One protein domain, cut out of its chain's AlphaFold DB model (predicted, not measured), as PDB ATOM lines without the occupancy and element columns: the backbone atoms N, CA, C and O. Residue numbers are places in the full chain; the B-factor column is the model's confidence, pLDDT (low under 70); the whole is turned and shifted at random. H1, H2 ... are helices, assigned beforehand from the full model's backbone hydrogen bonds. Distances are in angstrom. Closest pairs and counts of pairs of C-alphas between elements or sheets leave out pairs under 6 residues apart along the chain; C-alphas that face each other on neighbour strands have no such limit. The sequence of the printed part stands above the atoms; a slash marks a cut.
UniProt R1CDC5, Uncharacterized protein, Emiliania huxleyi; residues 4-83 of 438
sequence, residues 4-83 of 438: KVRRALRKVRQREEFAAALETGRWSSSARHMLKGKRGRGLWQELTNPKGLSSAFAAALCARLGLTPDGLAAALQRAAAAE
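What this domain is: This is residues 4 to 83 of the 438 residues of an uncharacterized protein of Emiliania huxleyi (UniProt R1CDC5). Five helices, mostly crossed, make a compact body from which residues 4 to 12 of the longest helix, H1, stick out as a free arm; H2 packs on the later part of H1, and H3, H4 and H5 follow on from it, with H5 packing on H3. H2 crosses the later part of H1, H3 reaches from the end of H2 to H5, and H4 makes corners near the end of H3 and the start of H5. The printed part has 80 residues with five named helices, in the order H1, H2, H3, H4, H5, and no named strand; the class is all helix, and the helix packing is mostly crossed. The whole is compact, with a radius of gyration of the C-alphas of 12.0 A and spans of 34 by 27 by 22 A.

How they stand to each other: H1, residues 4 to 24, touches H2, residues 29 to 36, with its residues 14 to 21 alone. Their closest C-alphas, of Phe 18 and Ala 31, are 4.8 A apart, and their lines are about perpendicular at 89 degrees. H3, residues 38 to 48, touches H2 only at the corner, the closest C-alphas being those of Met 34 and Gly 40, 4.3 A apart. H1 and H3 are apart. H4, residues 56 to 65, is close to H3 but not clearly touching, with the C-alphas of Leu 47 and Ala 58 closest at 6.0 A. H4 is also close to H1 but not clearly touching; the closest C-alphas, of Glu 23 and Leu 65, are 7.1 A apart. H5, residues 69 to 82, touches H3 with its residues 72 to 76 alone. The C-alphas of Thr 48 and Ala 73 come closest, 5.3 A apart, and the two helices run opposite ways at a steep tilt of 47 degrees. H5 and H4 only just touch, with 3 pairs of C-alphas within 8 A, and only at the corner; Cys 62 and Pro 69 have the closest C-alphas, 6.2 A apart. H1, with residue 22 alone, only just touches H5, with 3 pairs of C-alphas within 8 A; the closest, of Leu 22 and Ala 79, are 7.8 A apart. In H1, H2, H3, H4 and H5 every O i to N i+4 pair is within hydrogen-bond range.

Where its parts are: H1 begins at C-alpha 4, (219.236, 188.287, 198.360), and is 30.5 A long from first to last C-alpha. H2 measures 10.5 A, H3 14.9 A and H4 14.2 A. H3 begins at C-alpha 38, (217.226, 169.510, 191.029). H5 is 20.0 A long and ends at C-alpha 82, (206.914, 166.267, 174.102).

The domain as a whole: The C-alphas of Lys 4 and Ala 81 are the two farthest apart, at 35.1 A. The printed part has no cut. The links from H1 to H2, H2 to H3 and H4 to H5 are tight, and the link from H3 to H4, with 7 residues between them, is short. The mean pLDDT of the printed part is 71.4; 26 residues are under 70, among them residues 35 to 55.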
ATOM      1  N   LYS A   4     220.467 189.026 198.036       74.31
ATOM      2  CA  LYS A   4     219.236 188.287 198.360       74.31
ATOM      3  C   LYS A   4     218.069 188.699 197.456       74.31
ATOM      4  O   LYS A   4     217.406 187.831 196.893       74.31
ATOM      5  N   VAL A   5     217.883 190.003 197.240       76.94
ATOM      6  CA  VAL A   5     216.817 190.560 196.383       76.94
ATOM      7  C   VAL A   5     217.037 190.172 194.921       76.94
ATOM      8  O   VAL A   5     216.129 189.655 194.278       76.94
ATOM      9  N   ARG A   6     218.276 190.284 194.416       82.38
ATOM     10  CA  ARG A   6     218.640 189.813 193.064       82.38
ATOM     11  C   ARG A   6     218.319 188.332 192.856       82.38
ATOM     12  O   ARG A   6     217.814 187.939 191.805       82.38
ATOM     13  N   ARG A   7     218.584 187.499 193.865       78.56
ATOM     14  CA  ARG A   7     218.290 186.061 193.815       78.56
ATOM     15  C   ARG A   7     216.789 185.769 193.855       78.56
ATOM     16  O   ARG A   7     216.364 184.811 193.215       78.56
ATOM     17  N   ALA A   8     216.011 186.557 194.595       70.94
ATOM     18  CA  ALA A   8     214.555 186.440 194.649       70.94
ATOM     19  C   ALA A   8     213.911 186.834 193.311       70.94
ATOM     20  O   ALA A   8     213.178 186.031 192.744       70.94
ATOM     21  N   LEU A   9     214.280 187.988 192.747       77.38
ATOM     22  CA  LEU A   9     213.783 188.451 191.445       77.38
ATOM     23  C   LEU A   9     214.107 187.465 190.318       77.38
ATOM     24  O   LEU A   9     213.243 187.136 189.510       77.38
ATOM     25  N   ARG A  10     215.321 186.895 190.312       80.69
ATOM     26  CA  ARG A  10     215.686 185.852 189.341       80.69
ATOM     27  C   ARG A  10     214.789 184.613 189.450       80.69
ATOM     28  O   ARG A  10     214.498 184.002 188.431       80.69
ATOM     29  N   LYS A  11     214.350 184.236 190.657       77.44
ATOM     30  CA  LYS A  11     213.425 183.107 190.849       77.44
ATOM     31  C   LYS A  11     212.010 183.427 190.371       77.44
ATOM     32  O   LYS A  11     211.371 182.536 189.827       77.44
ATOM     33  N   VAL A  12     211.534 184.653 190.591       76.88
ATOM     34  CA  VAL A  12     210.214 185.099 190.113       76.88
ATOM     35  C   VAL A  12     210.184 185.063 188.588       76.88
ATOM     36  O   VAL A  12     209.382 184.329 188.023       76.88
ATOM     37  N   ARG A  13     211.165 185.698 187.939       79.69
ATOM     38  CA  ARG A  13     211.290 185.696 186.477       79.69
ATOM     39  C   ARG A  13     211.375 184.284 185.887       79.69
ATOM     40  O   ARG A  13     210.730 183.986 184.894       79.69
ATOM     41  N   GLN A  14     212.132 183.384 186.518       80.19
ATOM     42  CA  GLN A  14     212.208 181.983 186.086       80.19
ATOM     43  C   GLN A  14     210.855 181.261 186.164       80.19
ATOM     44  O   GLN A  14     210.537 180.461 185.289       80.19
ATOM     45  N   ARG A  15     210.051 181.544 187.196       79.00
ATOM     46  CA  ARG A  15     208.703 180.980 187.345       79.00
ATOM     47  C   ARG A  15     207.726 181.535 186.309       79.00
ATOM     48  O   ARG A  15     206.914 180.770 185.805       79.00
ATOM     49  N   GLU A  16     207.827 182.817 185.976       78.38
ATOM     50  CA  GLU A  16     207.026 183.450 184.918       78.38
ATOM     51  C   GLU A  16     207.388 182.909 183.533       78.38
ATOM     52  O   GLU A  16     206.500 182.533 182.777       78.38
ATOM     53  N   GLU A  17     208.683 182.778 183.226       81.25
ATOM     54  CA  GLU A  17     209.160 182.166 181.977       81.25
ATOM     55  C   GLU A  17     208.689 180.708 181.847       81.25
ATOM     56  O   GLU A  17     208.383 180.250 180.749       81.25
ATOM     57  N   PHE A  18     208.607 179.978 182.962       79.38
ATOM     58  CA  PHE A  18     208.060 178.622 182.991       79.38
ATOM     59  C   PHE A  18     206.539 178.600 182.782       79.38
ATOM     60  O   PHE A  18     206.052 177.792 181.998       79.38
ATOM     61  N   ALA A  19     205.789 179.495 183.431       75.06
ATOM     62  CA  ALA A  19     204.344 179.617 183.234       75.06
ATOM     63  C   ALA A  19     203.998 179.979 181.779       75.06
ATOM     64  O   ALA A  19     203.175 179.314 181.160       75.06
ATOM     65  N   ALA A  20     204.705 180.951 181.198       76.81
ATOM     66  CA  ALA A  20     204.543 181.334 179.799       76.81
ATOM     67  C   ALA A  20     204.903 180.190 178.829       76.81
ATOM     68  O   ALA A  20     204.263 180.026 177.791       76.81
ATOM     69  N   ALA A  21     205.905 179.367 179.160       81.50
ATOM     70  CA  ALA A  21     206.242 178.182 178.368       81.50
ATOM     71  C   ALA A  21     205.130 177.120 178.397       81.50
ATOM     72  O   ALA A  21     204.913 176.449 177.390       81.50
ATOM     73  N   LEU A  22     204.406 176.988 179.516       73.38
ATOM     74  CA  LEU A  22     203.233 176.113 179.610       73.38
ATOM     75  C   LEU A  22     202.041 176.654 178.814       73.38
ATOM     76  O   LEU A  22     201.377 175.870 178.148       73.38
ATOM     77  N   GLU A  23     201.807 177.970 178.842       74.06
ATOM     78  CA  GLU A  23     200.742 178.633 178.064       74.06
ATOM     79  C   GLU A  23     200.956 178.472 176.559       74.06
ATOM     80  O   GLU A  23     200.038 178.151 175.811       74.06
ATOM     81  N   THR A  24     202.189 178.701 176.109       80.62
ATOM     82  CA  THR A  24     202.516 178.797 174.679       80.62
ATOM     83  C   THR A  24     203.024 177.490 174.075       80.62
ATOM     84  O   THR A  24     203.227 177.413 172.863       80.62
ATOM     85  N   GLY A  25     203.328 176.486 174.903       78.06
ATOM     86  CA  GLY A  25     204.031 175.264 174.499       78.06
ATOM     87  C   GLY A  25     205.486 175.485 174.051       78.06
ATOM     88  O   GLY A  25     206.154 174.534 173.639       78.06
ATOM     89  N   ARG A  26     206.013 176.719 174.112       83.19
ATOM     90  CA  ARG A  26     207.367 177.064 173.656       83.19
ATOM     91  C   ARG A  26     208.353 177.080 174.819       83.19
ATOM     92  O   ARG A  26     208.331 177.952 175.683       83.19
ATOM     93  N   TRP A  27     209.294 176.143 174.797       79.19
ATOM     94  CA  TRP A  27     210.241 175.939 175.889       79.19
ATOM     95  C   TRP A  27     211.543 176.741 175.722       79.19
ATOM     96  O   TRP A  27     212.456 176.351 174.980       79.19
ATOM     97  N   SER A  28     211.678 177.835 176.481       80.88
ATOM     98  CA  SER A  28     212.944 178.577 176.605       80.88
ATOM     99  C   SER A  28     214.037 177.729 177.276       80.88
ATOM    100  O   SER A  28     213.753 176.743 177.961       80.88
ATOM    101  N   SER A  29     215.312 178.096 177.104       74.69
ATOM    102  CA  SER A  29     216.431 177.404 177.766       74.69
ATOM    103  C   SER A  29     216.302 177.435 179.296       74.69
ATOM    104  O   SER A  29     216.535 176.418 179.951       74.69
ATOM    105  N   SER A  30     215.841 178.555 179.863       74.88
ATOM    106  CA  SER A  30     215.505 178.700 181.286       74.88
ATOM    107  C   SER A  30     214.381 177.757 181.724       74.88
ATOM    108  O   SER A  30     214.521 177.087 182.750       74.88
ATOM    109  N   ALA A  31     213.295 177.669 180.947       71.25
ATOM    110  CA  ALA A  31     212.152 176.805 181.244       71.25
ATOM    111  C   ALA A  31     212.538 175.315 181.182       71.25
ATOM    112  O   ALA A  31     212.226 174.556 182.098       71.25
ATOM    113  N   ARG A  32     213.338 174.908 180.182       76.19
ATOM    114  CA  ARG A  32     213.908 173.546 180.094       76.19
ATOM    115  C   ARG A  32     214.844 173.235 181.257       76.19
ATOM    116  O   ARG A  32     214.801 172.154 181.845       76.19
ATOM    117  N   HIS A  33     215.682 174.194 181.649       72.38
ATOM    118  CA  HIS A  33     216.558 174.039 182.809       72.38
ATOM    119  C   HIS A  33     215.752 173.924 184.118       72.38
ATOM    120  O   HIS A  33     216.191 173.275 185.076       72.38
ATOM    121  N   MET A  34     214.559 174.518 184.161       71.25
ATOM    122  CA  MET A  34     213.579 174.336 185.226       71.25
ATOM    123  C   MET A  34     212.815 173.014 185.170       71.25
ATOM    124  O   MET A  34     212.278 172.639 186.197       71.25
ATOM    125  N   LEU A  35     212.796 172.262 184.074       68.12
ATOM    126  CA  LEU A  35     212.337 170.867 184.102       68.12
ATOM    127  C   LEU A  35     213.458 169.929 184.577       68.12
ATOM    128  O   LEU A  35     213.246 169.044 185.405       68.12
ATOM    129  N   LYS A  36     214.695 170.166 184.120       68.94
ATOM    130  CA  LYS A  36     215.831 169.243 184.324       68.94
ATOM    131  C   LYS A  36     216.591 169.427 185.642       68.94
ATOM    132  O   LYS A  36     217.204 168.483 186.149       68.94
ATOM    133  N   GLY A  37     216.598 170.631 186.215       69.69
ATOM    134  CA  GLY A  37     217.380 170.937 187.416       69.69
ATOM    135  C   GLY A  37     216.849 170.251 188.682       69.69
ATOM    136  O   GLY A  37     215.661 169.987 188.794       69.69
ATOM    137  N   LYS A  38     217.684 170.037 189.714       58.12
ATOM    138  CA  LYS A  38     217.226 169.510 191.029       58.12
ATOM    139  C   LYS A  38     216.081 170.335 191.645       58.12
ATOM    140  O   LYS A  38     215.204 169.779 192.289       58.12
ATOM    141  N   ARG A  39     216.088 171.656 191.431       60.53
ATOM    142  CA  ARG A  39     214.995 172.565 191.836       60.53
ATOM    143  C   ARG A  39     213.776 172.457 190.929       60.53
ATOM    144  O   ARG A  39     212.665 172.659 191.389       60.53
ATOM    145  N   GLY A  40     214.028 172.130 189.671       61.22
ATOM    146  CA  GLY A  40     213.024 171.829 188.679       61.22
ATOM    147  C   GLY A  40     212.253 170.569 188.991       61.22
ATOM    148  O   GLY A  40     211.045 170.618 189.105       61.22
ATOM    149  N   ARG A  41     212.965 169.484 189.305       60.84
ATOM    150  CA  ARG A  41     212.389 168.253 189.851       60.84
ATOM    151  C   ARG A  41     211.609 168.488 191.140       60.84
ATOM    152  O   ARG A  41     210.571 167.877 191.304       60.84
ATOM    153  N   GLY A  42     212.083 169.376 192.020       63.84
ATOM    154  CA  GLY A  42     211.346 169.770 193.225       63.84
ATOM    155  C   GLY A  42     210.036 170.489 192.904       63.84
ATOM    156  O   GLY A  42     209.001 170.091 193.413       63.84
ATOM    157  N   LEU A  43     210.060 171.484 192.011       62.25
ATOM    158  CA  LEU A  43     208.853 172.192 191.571       62.25
ATOM    159  C   LEU A  43     207.917 171.277 190.769       62.25
ATOM    160  O   LEU A  43     206.713 171.322 190.947       62.25
ATOM    161  N   TRP A  44     208.462 170.421 189.914       61.56
ATOM    162  CA  TRP A  44     207.713 169.448 189.130       61.56
ATOM    163  C   TRP A  44     207.073 168.406 190.046       61.56
ATOM    164  O   TRP A  44     205.899 168.113 189.886       61.56
ATOM    165  N   GLN A  45     207.780 167.920 191.072       61.88
ATOM    166  CA  GLN A  45     207.199 167.088 192.131       61.88
ATOM    167  C   GLN A  45     206.165 167.850 192.969       61.88
ATOM    168  O   GLN A  45     205.165 167.261 193.344       61.88
ATOM    169  N   GLU A  46     206.362 169.138 193.258       62.50
ATOM    170  CA  GLU A  46     205.361 169.966 193.948       62.50
ATOM    171  C   GLU A  46     204.099 170.159 193.090       62.50
ATOM    172  O   GLU A  46     202.999 170.116 193.624       62.50
ATOM    173  N   LEU A  47     204.242 170.312 191.772       58.16
ATOM    174  CA  LEU A  47     203.132 170.513 190.835       58.16
ATOM    175  C   LEU A  47     202.425 169.208 190.432       58.16
ATOM    176  O   LEU A  47     201.249 169.243 190.098       58.16
ATOM    177  N   THR A  48     203.125 168.069 190.450       55.06
ATOM    178  CA  THR A  48     202.578 166.743 190.081       55.06
ATOM    179  C   THR A  48     202.133 165.912 191.280       55.06
ATOM    180  O   THR A  48     201.407 164.935 191.113       55.06
ATOM    181  N   ASN A  49     202.549 166.264 192.499       57.53
ATOM    182  CA  ASN A  49     202.042 165.618 193.700       57.53
ATOM    183  C   ASN A  49     200.649 166.191 194.018       57.53
ATOM    184  O   ASN A  49     200.549 167.394 194.271       57.53
ATOM    185  N   PRO A  50     199.591 165.364 194.106       48.00
ATOM    186  CA  PRO A  50     198.250 165.821 194.484       48.00
ATOM    187  C   PRO A  50     198.230 166.528 195.850       48.00
ATOM    188  O   PRO A  50     197.407 167.405 196.090       48.00
ATOM    189  N   LYS A  51     199.189 166.219 196.738       50.50
ATOM    190  CA  LYS A  51     199.384 166.916 198.024       50.50
ATOM    191  C   LYS A  51     200.268 168.172 197.929       50.50
ATOM    192  O   LYS A  51     200.294 168.956 198.870       50.50
ATOM    193  N   GLY A  52     201.020 168.348 196.839       49.75
ATOM    194  CA  GLY A  52     201.918 169.487 196.583       49.75
ATOM    195  C   GLY A  52     201.233 170.691 195.919       49.75
ATOM    196  O   GLY A  52     201.729 171.819 196.005       49.75
ATOM    197  N   LEU A  53     200.032 170.478 195.372       50.09
ATOM    198  CA  LEU A  53     199.117 171.523 194.901       50.09
ATOM    199  C   LEU A  53     198.663 172.496 196.004       50.09
ATOM    200  O   LEU A  53     198.103 173.543 195.702       50.09
ATOM    201  N   SER A  54     198.992 172.221 197.273       51.97
ATOM    202  CA  SER A  54     198.858 173.184 198.371       51.97
ATOM    203  C   SER A  54     199.828 174.370 198.265       51.97
ATOM    204  O   SER A  54     199.786 175.275 199.100       51.97
ATOM    205  N   SER A  55     200.769 174.367 197.312       66.88
ATOM    206  CA  SER A  55     201.641 175.518 197.097       66.88
ATOM    207  C   SER A  55     200.863 176.645 196.410       66.88
ATOM    208  O   SER A  55     200.266 176.457 195.352       66.88
ATOM    209  N   ALA A  56     200.914 177.853 196.982       71.38
ATOM    210  CA  ALA A  56     200.249 179.039 196.428       71.38
ATOM    211  C   ALA A  56     200.615 179.306 194.954       71.38
ATOM    212  O   ALA A  56     199.824 179.869 194.207       71.38
ATOM    213  N   PHE A  57     201.800 178.866 194.518       72.44
ATOM    214  CA  PHE A  57     202.225 178.965 193.125       72.44
ATOM    215  C   PHE A  57     201.462 178.005 192.200       72.44
ATOM    216  O   PHE A  57     201.055 178.419 191.123       72.44
ATOM    217  N   ALA A  58     201.249 176.753 192.612       69.69
ATOM    218  CA  ALA A  58     200.493 175.782 191.824       69.69
ATOM    219  C   ALA A  58     199.025 176.204 191.675       69.69
ATOM    220  O   ALA A  58     198.482 176.149 190.575       69.69
ATOM    221  N   ALA A  59     198.421 176.705 192.759       70.06
ATOM    222  CA  ALA A  59     197.069 177.255 192.744       70.06
ATOM    223  C   ALA A  59     196.959 178.498 191.841       70.06
ATOM    224  O   ALA A  59     196.059 178.573 191.008       70.06
ATOM    225  N   ALA A  60     197.910 179.437 191.941       73.44
ATOM    226  CA  ALA A  60     197.953 180.612 191.069       73.44
ATOM    227  C   ALA A  60     198.143 180.237 189.591       73.44
ATOM    228  O   ALA A  60     197.563 180.872 188.716       73.44
ATOM    229  N   LEU A  61     198.929 179.193 189.309       74.00
ATOM    230  CA  LEU A  61     199.135 178.694 187.954       74.00
ATOM    231  C   LEU A  61     197.874 178.011 187.406       74.00
ATOM    232  O   LEU A  61     197.487 178.296 186.282       74.00
ATOM    233  N   CYS A  62     197.193 177.178 188.200       76.62
ATOM    234  CA  CYS A  62     195.897 176.592 187.832       76.62
ATOM    235  C   CYS A  62     194.873 177.683 187.489       76.62
ATOM    236  O   CYS A  62     194.273 177.650 186.419       76.62
ATOM    237  N   ALA A  63     194.739 178.690 188.363       77.12
ATOM    238  CA  ALA A  63     193.822 179.809 188.167       77.12
ATOM    239  C   ALA A  63     194.157 180.619 186.906       77.12
ATOM    240  O   ALA A  63     193.267 180.939 186.125       77.12
ATOM    241  N   ARG A  64     195.444 180.909 186.677       79.12
ATOM    242  CA  ARG A  64     195.900 181.666 185.505       79.12
ATOM    243  C   ARG A  64     195.683 180.913 184.192       79.12
ATOM    244  O   ARG A  64     195.355 181.537 183.192       79.12
ATOM    245  N   LEU A  65     195.861 179.593 184.193       76.38
ATOM    246  CA  LEU A  65     195.697 178.756 183.001       76.38
ATOM    247  C   LEU A  65     194.253 178.285 182.780       76.38
ATOM    248  O   LEU A  65     193.992 177.607 181.791       76.38
ATOM    249  N   GLY A  66     193.331 178.581 183.702       82.94
ATOM    250  CA  GLY A  66     191.974 178.026 183.673       82.94
ATOM    251  C   GLY A  66     191.952 176.496 183.772       82.94
ATOM    252  O   GLY A  66     191.042 175.854 183.257       82.94
ATOM    253  N   LEU A  67     192.972 175.897 184.395       81.38
ATOM    254  CA  LEU A  67     193.109 174.448 184.515       81.38
ATOM    255  C   LEU A  67     192.729 173.989 185.917       81.38
ATOM    256  O   LEU A  67     193.096 174.607 186.916       81.38
ATOM    257  N   THR A  68     192.058 172.843 185.995       83.75
ATOM    258  CA  THR A  68     191.957 172.113 187.258       83.75
ATOM    259  C   THR A  68     193.344 171.605 187.673       83.75
ATOM    260  O   THR A  68     194.219 171.435 186.819       83.75
ATOM    261  N   PRO A  69     193.568 171.317 188.964       73.88
ATOM    262  CA  PRO A  69     194.794 170.673 189.438       73.88
ATOM    263  C   PRO A  69     195.202 169.433 188.622       73.88
ATOM    264  O   PRO A  69     196.364 169.294 188.234       73.88
ATOM    265  N   ASP A  70     194.232 168.582 188.285       77.00
ATOM    266  CA  ASP A  70     194.449 167.389 187.463       77.00
ATOM    267  C   ASP A  70     194.742 167.746 185.997       77.00
ATOM    268  O   ASP A  70     195.617 167.150 185.365       77.00
ATOM    269  N   GLY A  71     194.076 168.777 185.466       76.81
ATOM    270  CA  GLY A  71     194.349 169.326 184.137       76.81
ATOM    271  C   GLY A  71     195.764 169.898 184.013       76.81
ATOM    272  O   GLY A  71     196.430 169.686 182.995       76.81
ATOM    273  N   LEU A  72     196.264 170.554 185.065       77.69
ATOM    274  CA  LEU A  72     197.641 171.038 185.144       77.69
ATOM    275  C   LEU A  72     198.639 169.873 185.178       77.69
ATOM    276  O   LEU A  72     199.633 169.899 184.449       77.69
ATOM    277  N   ALA A  73     198.375 168.833 185.974       74.06
ATOM    278  CA  ALA A  73     199.221 167.642 186.027       74.06
ATOM    279  C   ALA A  73     199.296 166.932 184.661       74.06
ATOM    280  O   ALA A  73     200.390 166.589 184.201       74.06
ATOM    281  N   ALA A  74     198.165 166.791 183.965       75.31
ATOM    282  CA  ALA A  74     198.108 166.218 182.621       75.31
ATOM    283  C   ALA A  74     198.840 167.085 181.577       75.31
ATOM    284  O   ALA A  74     199.568 166.564 180.729       75.31
ATOM    285  N   ALA A  75     198.704 168.414 181.643       72.75
ATOM    286  CA  ALA A  75     199.447 169.338 180.782       72.75
ATOM    287  C   ALA A  75     200.968 169.219 180.991       72.75
ATOM    288  O   ALA A  75     201.724 169.156 180.021       72.75
ATOM    289  N   LEU A  76     201.411 169.099 182.247       72.62
ATOM    290  CA  LEU A  76     202.820 168.903 182.596       72.62
ATOM    291  C   LEU A  76     203.375 167.558 182.113       72.62
ATOM    292  O   LEU A  76     204.519 167.506 181.662       72.62
ATOM    293  N   GLN A  77     202.589 166.481 182.176       75.25
ATOM    294  CA  GLN A  77     202.993 165.176 181.645       75.25
ATOM    295  C   GLN A  77     203.118 165.193 180.119       75.25
ATOM    296  O   GLN A  77     204.114 164.703 179.587       75.25
ATOM    297  N   ARG A  78     202.168 165.821 179.409       75.94
ATOM    298  CA  ARG A  78     202.252 165.998 177.947       75.94
ATOM    299  C   ARG A  78     203.473 166.818 177.544       75.94
ATOM    300  O   ARG A  78     204.179 166.438 176.619       75.94
ATOM    301  N   ALA A  79     203.766 167.891 178.274       68.50
ATOM    302  CA  ALA A  79     204.970 168.683 178.057       68.50
ATOM    303  C   ALA A  79     206.263 167.883 178.287       68.50
ATOM    304  O   ALA A  79     207.204 168.006 177.508       68.50
ATOM    305  N   ALA A  80     206.309 167.051 179.331       66.88
ATOM    306  CA  ALA A  80     207.459 166.194 179.606       66.88
ATOM    307  C   ALA A  80     207.657 165.116 178.525       66.88
ATOM    308  O   ALA A  80     208.795 164.805 178.184       66.88
ATOM    309  N   ALA A  81     206.566 164.577 177.973       70.06
ATOM    310  CA  ALA A  81     206.597 163.605 176.881       70.06
ATOM    311  C   ALA A  81     206.944 164.236 175.518       70.06
ATOM    312  O   ALA A  81     207.516 163.566 174.664       70.06
ATOM    313  N   ALA A  82     206.619 165.517 175.322       65.31
ATOM    314  CA  ALA A  82     206.914 166.267 174.102       65.31
ATOM    315  C   ALA A  82     208.359 166.796 174.032       65.31
ATOM    316  O   ALA A  82     208.770 167.289 172.980       65.31
ATOM    317  N   GLU A  83     209.154 166.709 175.109       56.91
ATOM    318  CA  GLU A  83     210.589 166.962 174.986       56.91
ATOM    319  C   GLU A  83     211.217 165.848 174.130       56.91
ATOM    320  O   GLU A  83     211.178 164.682 174.533       56.91
TER     321      GLU A  83